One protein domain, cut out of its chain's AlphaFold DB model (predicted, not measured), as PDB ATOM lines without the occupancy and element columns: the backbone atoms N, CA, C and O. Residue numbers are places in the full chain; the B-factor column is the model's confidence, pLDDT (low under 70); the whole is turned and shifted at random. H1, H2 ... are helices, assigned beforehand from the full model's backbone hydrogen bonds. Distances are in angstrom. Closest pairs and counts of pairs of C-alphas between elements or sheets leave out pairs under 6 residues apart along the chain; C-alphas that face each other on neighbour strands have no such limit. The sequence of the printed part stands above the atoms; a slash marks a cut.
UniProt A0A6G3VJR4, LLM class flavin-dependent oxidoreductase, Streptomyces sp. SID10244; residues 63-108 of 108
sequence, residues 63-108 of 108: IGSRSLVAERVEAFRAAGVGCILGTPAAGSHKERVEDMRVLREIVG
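AT A GLANCE: This is residues 63 to 108 of the 108 residues of the protein "LLM class flavin-dependent oxidoreductase" of Streptomyces sp. SID10244 (UniProt A0A6G3VJR4). Two helices, H1 and H2, run the same way at a steep tilt and meet where the end of H2, residues 106 to 107, touches residues 69 to 73 of H1, while the rest of H2 reaches away from H1. A long loop, residues 79 to 92, comes back from the end of H1 to the start of H2 and spans the long axis. The printed part, 46 residues with two named helices, H1 then H2, and no named strand, is all helix. It is elongated, 32 by 19 by 15 A, and only just compact, close to loose, with a radius of gyration of the C-alphas of 10.9 A.

IN THESE COORDINATES: H1, residues 66 to 78, begins at C-alpha 66 (161.169, 195.280, 104.893) and is 18.3 A long. H2, residues 93 to 107, is 21.2 A long and ends at C-alpha 107 (166.671, 185.542, 107.830).

HOW THE PARTS SIT: H1 touches H2 with residues 69 to 73 alone, and H2 touches H1 with residues 106 to 107 alone. Their closest C-alphas, of Ala 70 and Ile 106, are 5.8 A apart. Their lines stand at a steep tilt of 51 degrees, the same way. In H1 and H2 every O i to N i+4 pair is within hydrogen-bond range.

THE WHOLE: The C-alphas farthest apart, of Gly 80 and Ser 92, are separated by 32.4 A. The link from H1 to H2 is long, with 14 residues. The printed part has no cut, and no printed residue is under 70 in pLDDT.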
ATOM      1  N   ILE A  63     165.203 198.475 112.108       92.06
ATOM      2  CA  ILE A  63     163.962 199.270 112.046       92.06
ATOM      3  C   ILE A  63     163.900 200.027 110.721       92.06
ATOM      4  O   ILE A  63     164.791 200.812 110.403       92.06
ATOM      5  N   GLY A  64     162.819 199.824 109.972       92.19
ATOM      6  CA  GLY A  64     162.560 200.500 108.705       92.19
ATOM      7  C   GLY A  64     161.673 199.663 107.792       92.19
ATOM      8  O   GLY A  64     160.922 198.809 108.261       92.19
ATOM      9  N   SER A  65     161.757 199.902 106.482       94.94
ATOM     10  CA  SER A  65     161.059 199.068 105.502       94.94
ATOM     11  C   SER A  65     161.589 197.632 105.520       94.94
ATOM     12  O   SER A  65     162.747 197.379 105.857       94.94
ATOM     13  N   ARG A  66     160.763 196.684 105.061       95.06
ATOM     14  CA  ARG A  66     161.169 195.280 104.893       95.06
ATOM     15  C   ARG A  66     162.450 195.143 104.060       95.06
ATOM     16  O   ARG A  66     163.311 194.345 104.406       95.06
ATOM     17  N   SER A  67     162.586 195.938 102.993       96.19
ATOM     18  CA  SER A  67     163.774 195.941 102.131       96.19
ATOM     19  C   SER A  67     165.032 196.409 102.862       96.19
ATOM     20  O   SER A  67     166.062 195.754 102.756       96.19
ATOM     21  N   LEU A  68     164.938 197.482 103.654       94.69
ATOM     22  CA  LEU A  68     166.063 197.975 104.446       94.69
ATOM     23  C   LEU A  68     166.503 196.932 105.477       94.69
ATOM     24  O   LEU A  68     167.691 196.682 105.641       94.69
ATOM     25  N   VAL A  69     165.550 196.299 106.165       95.50
ATOM     26  CA  VAL A  69     165.860 195.244 107.138       95.50
ATOM     27  C   VAL A  69     166.529 194.049 106.451       95.50
ATOM     28  O   VAL A  69     167.511 193.534 106.977       95.50
ATOM     29  N   ALA A  70     166.061 193.647 105.266       95.75
ATOM     30  CA  ALA A  70     166.677 192.570 104.495       95.75
ATOM     31  C   ALA A  70     168.123 192.875 104.087       95.75
ATOM     32  O   ALA A  70     168.996 192.031 104.279       95.75
ATOM     33  N   GLU A  71     168.397 194.093 103.616       95.94
ATOM     34  CA  GLU A  71     169.758 194.547 103.306       95.94
ATOM     35  C   GLU A  71     170.676 194.466 104.536       95.94
ATOM     36  O   GLU A  71     171.809 193.996 104.451       95.94
ATOM     37  N   ARG A  72     170.179 194.859 105.715       95.12
ATOM     38  CA  ARG A  72     170.949 194.797 106.968       95.12
ATOM     39  C   ARG A  72     171.205 193.368 107.436       95.12
ATOM     40  O   ARG A  72     172.304 193.071 107.895       95.12
ATOM     41  N   VAL A  73     170.216 192.486 107.310       95.12
ATOM     42  CA  VAL A  73     170.386 191.060 107.613       95.12
ATOM     43  C   VAL A  73     171.423 190.432 106.680       95.12
ATOM     44  O   VAL A  73     172.274 189.682 107.151       95.12
ATOM     45  N   GLU A  74     171.413 190.779 105.390       95.69
ATOM     46  CA  GLU A  74     172.445 190.332 104.449       95.69
ATOM     47  C   GLU A  74     173.828 190.871 104.816       95.69
ATOM     48  O   GLU A  74     174.788 190.109 104.840       95.69
ATOM     49  N   ALA A  75     173.941 192.142 105.206       95.12
ATOM     50  CA  ALA A  75     175.209 192.695 105.674       95.12
ATOM     51  C   ALA A  75     175.764 191.935 106.896       95.12
ATOM     52  O   ALA A  75     176.964 191.663 106.961       95.12
ATOM     53  N   PHE A  76     174.907 191.537 107.846       94.69
ATOM     54  CA  PHE A  76     175.325 190.694 108.972       94.69
ATOM     55  C   PHE A  76     175.759 189.298 108.524       94.69
ATOM     56  O   PHE A  76     176.795 188.806 108.975       94.69
ATOM     57  N   ARG A  77     175.009 188.676 107.611       95.00
ATOM     58  CA  ARG A  77     175.346 187.368 107.038       95.00
ATOM     59  C   ARG A  77     176.702 187.403 106.330       95.00
ATOM     60  O   ARG A  77     177.551 186.559 106.610       95.00
ATOM     61  N   ALA A  78     176.946 188.413 105.496       97.06
ATOM     62  CA  ALA A  78     178.213 188.629 104.798       97.06
ATOM     63  C   ALA A  78     179.393 188.874 105.760       97.06
ATOM     64  O   ALA A  78     180.527 188.513 105.451       97.06
ATOM     65  N   ALA A  79     179.131 189.429 106.947       96.50
ATOM     66  CA  ALA A  79     180.114 189.586 108.020       96.50
ATOM     67  C   ALA A  79     180.338 188.306 108.859       96.50
ATOM     68  O   ALA A  79     181.099 188.336 109.826       96.50
ATOM     69  N   GLY A  80     179.687 187.187 108.518       96.94
ATOM     70  CA  GLY A  80     179.835 185.900 109.203       96.94
ATOM     71  C   GLY A  80     178.928 185.706 110.423       96.94
ATOM     72  O   GLY A  80     179.145 184.778 111.204       96.94
ATOM     73  N   VAL A  81     177.911 186.552 110.621       95.44
ATOM     74  CA  VAL A  81     176.937 186.375 111.707       95.44
ATOM     75  C   VAL A  81     176.044 185.168 111.412       95.44
ATOM     76  O   VAL A  81     175.276 185.173 110.454       95.44
ATOM     77  N   GLY A  82     176.111 184.145 112.270       93.56
ATOM     78  CA  GLY A  82     175.288 182.931 112.158       93.56
ATOM     79  C   GLY A  82     173.981 182.950 112.959       93.56
ATOM     80  O   GLY A  82     173.143 182.072 112.782       93.56
ATOM     81  N   CYS A  83     173.791 183.921 113.859       92.56
ATOM     82  CA  CYS A  83     172.592 184.024 114.692       92.56
ATOM     83  C   CYS A  83     172.257 185.489 114.988       92.56
ATOM     84  O   CYS A  83     173.127 186.256 115.402       92.56
ATOM     85  N   ILE A  84     170.986 185.864 114.813       91.12
ATOM     86  CA  ILE A  84     170.459 187.188 115.155       91.12
ATOM     87  C   ILE A  84     169.530 187.052 116.361       91.12
ATOM     88  O   ILE A  84     168.501 186.382 116.298       91.12
ATOM     89  N   LEU A  85     169.874 187.738 117.451       91.06
ATOM     90  CA  LEU A  85     169.009 187.892 118.619       91.06
ATOM     91  C   LEU A  85     168.151 189.152 118.442       91.06
ATOM     92  O   LEU A  85     168.623 190.272 118.639       91.06
ATOM     93  N   GLY A  86     166.895 188.970 118.035       88.69
ATOM     94  CA  GLY A  86     165.941 190.061 117.827       88.69
ATOM     95  C   GLY A  86     165.111 190.367 119.076       88.69
ATOM     96  O   GLY A  86     164.554 189.460 119.687       88.69
ATOM     97  N   THR A  87     164.989 191.650 119.430       91.12
ATOM     98  CA  THR A  87     163.995 192.133 120.406       91.12
ATOM     99  C   THR A  87     163.003 193.049 119.687       91.12
ATOM    100  O   THR A  87     163.409 194.121 119.233       91.12
ATOM    101  N   PRO A  88     161.720 192.665 119.564       93.06
ATOM    102  CA  PRO A  88     160.734 193.475 118.861       93.06
ATOM    103  C   PRO A  88     160.394 194.735 119.667       93.06
ATOM    104  O   PRO A  88     160.230 194.688 120.889       93.06
ATOM    105  N   ALA A  89     160.295 195.872 118.977       90.69
ATOM    106  CA  ALA A  89     160.128 197.187 119.598       90.69
ATOM    107  C   ALA A  89     158.669 197.672 119.636       90.69
ATOM    108  O   ALA A  89     158.399 198.719 120.231       90.69
ATOM    109  N   ALA A  90     157.738 196.944 119.009       93.31
ATOM    110  CA  ALA A  90     156.341 197.345 118.919       93.31
ATOM    111  C   ALA A  90     155.611 197.369 120.278       93.31
ATOM    112  O   ALA A  90     155.892 196.592 121.203       93.31
ATOM    113  N   GLY A  91     154.632 198.271 120.386       93.56
ATOM    114  CA  GLY A  91     153.894 198.527 121.624       93.56
ATOM    115  C   GLY A  91     152.966 197.379 122.025       93.56
ATOM    116  O   GLY A  91     152.863 197.054 123.211       93.56
ATOM    117  N   SER A  92     152.338 196.706 121.058       97.12
ATOM    118  CA  SER A  92     151.411 195.607 121.338       97.12
ATOM    119  C   SER A  92     152.046 194.226 121.182       97.12
ATOM    120  O   SER A  92     152.983 194.014 120.416       97.12
ATOM    121  N   HIS A  93     151.501 193.239 121.897       96.44
ATOM    122  CA  HIS A  93     151.925 191.845 121.748       96.44
ATOM    123  C   HIS A  93     151.742 191.337 120.311       96.44
ATOM    124  O   HIS A  93     152.645 190.705 119.772       96.44
ATOM    125  N   LYS A  94     150.602 191.657 119.685       97.88
ATOM    126  CA  LYS A  94     150.281 191.238 118.316       97.88
ATOM    127  C   LYS A  94     151.316 191.747 117.313       97.88
ATOM    128  O   LYS A  94     151.813 190.964 116.513       97.88
ATOM    129  N   GLU A  95     151.663 193.030 117.379       96.81
ATOM    130  CA  GLU A  95     152.678 193.616 116.498       96.81
ATOM    131  C   GLU A  95     154.064 193.026 116.767       96.81
ATOM    132  O   GLU A  95     154.775 192.709 115.827       96.81
ATOM    133  N   ARG A  96     154.430 192.777 118.033       96.62
ATOM    134  CA  ARG A  96     155.715 192.135 118.354       96.62
ATOM    135  C   ARG A  96     155.834 190.722 117.777       96.62
ATOM    136  O   ARG A  96     156.916 190.331 117.353       96.62
ATOM    137  N   VAL A  97     154.747 189.949 117.776       96.56
ATOM    138  CA  VAL A  97     154.715 188.624 117.130       96.56
ATOM    139  C   VAL A  97     154.868 188.766 115.615       96.56
ATOM    140  O   VAL A  97     155.619 188.004 115.007       96.56
ATOM    141  N   GLU A  98     154.206 189.757 115.020       96.06
ATOM    142  CA  GLU A  98     154.304 190.040 113.588       96.06
ATOM    143  C   GLU A  98     155.717 190.480 113.171       96.06
ATOM    144  O   GLU A  98     156.253 189.943 112.205       96.06
ATOM    145  N   ASP A  99     156.371 191.356 113.939       95.31
ATOM    146  CA  ASP A  99     157.768 191.758 113.723       95.31
ATOM    147  C   ASP A  99     158.696 190.533 113.675       95.31
ATOM    148  O   ASP A  99     159.522 190.395 112.770       95.31
ATOM    149  N   MET A 100     158.535 189.602 114.624       95.19
ATOM    150  CA  MET A 100     159.337 188.376 114.674       95.19
ATOM    151  C   MET A 100     159.020 187.426 113.516       95.19
ATOM    152  O   MET A 100     159.929 186.784 112.984       95.19
ATOM    153  N   ARG A 101     157.752 187.350 113.092       95.81
ATOM    154  CA  ARG A 101     157.329 186.579 111.916       95.81
ATOM    155  C   ARG A 101     157.997 187.114 110.648       95.81
ATOM    156  O   ARG A 101     158.559 186.328 109.891       95.81
ATOM    157  N   VAL A 102     157.983 188.432 110.445       95.12
ATOM    158  CA  VAL A 102     158.624 189.094 109.299       95.12
ATOM    159  C   VAL A 102     160.142 188.920 109.337       95.12
ATOM    160  O   VAL A 102     160.739 188.595 108.313       95.12
ATOM    161  N   LEU A 103     160.778 189.082 110.503       94.75
ATOM    162  CA  LEU A 103     162.224 188.882 110.638       94.75
ATOM    163  C   LEU A 103     162.633 187.447 110.283       94.75
ATOM    164  O   LEU A 103     163.614 187.259 109.568       94.75
ATOM    165  N   ARG A 104     161.861 186.442 110.717       94.44
ATOM    166  CA  ARG A 104     162.093 185.036 110.351       94.44
ATOM    167  C   ARG A 104     162.088 184.835 108.834       94.44
ATOM    168  O   ARG A 104     162.971 184.169 108.317       94.44
ATOM    169  N   GLU A 105     161.128 185.417 108.118       95.44
ATOM    170  CA  GLU A 105     161.080 185.305 106.650       95.44
ATOM    171  C   GLU A 105     162.305 185.915 105.958       95.44
ATOM    172  O   GLU A 105     162.704 185.449 104.896       95.44
ATOM    173  N   ILE A 106     162.878 186.974 106.535       94.88
ATOM    174  CA  ILE A 106     164.048 187.666 105.983       94.88
ATOM    175  C   ILE A 106     165.340 186.880 106.247       94.88
ATOM    176  O   ILE A 106     166.243 186.860 105.409       94.88
ATOM    177  N   VAL A 107     165.463 186.278 107.431       91.62
ATOM    178  CA  VAL A 107     166.671 185.542 107.830       91.62
ATOM    179  C   VAL A 107     166.807 184.223 107.062       91.62
ATOM    180  O   VAL A 107     167.937 183.862 106.715       91.62
ATOM    181  N   GLY A 108     165.681 183.579 106.736       84.69
ATOM    182  CA  GLY A 108     165.626 182.220 106.183       84.69
ATOM    183  C   GLY A 108     165.582 181.157 107.273       84.69
ATOM    184  O   GLY A 108     165.844 179.989 106.924       84.69
TER     185      GLY A 108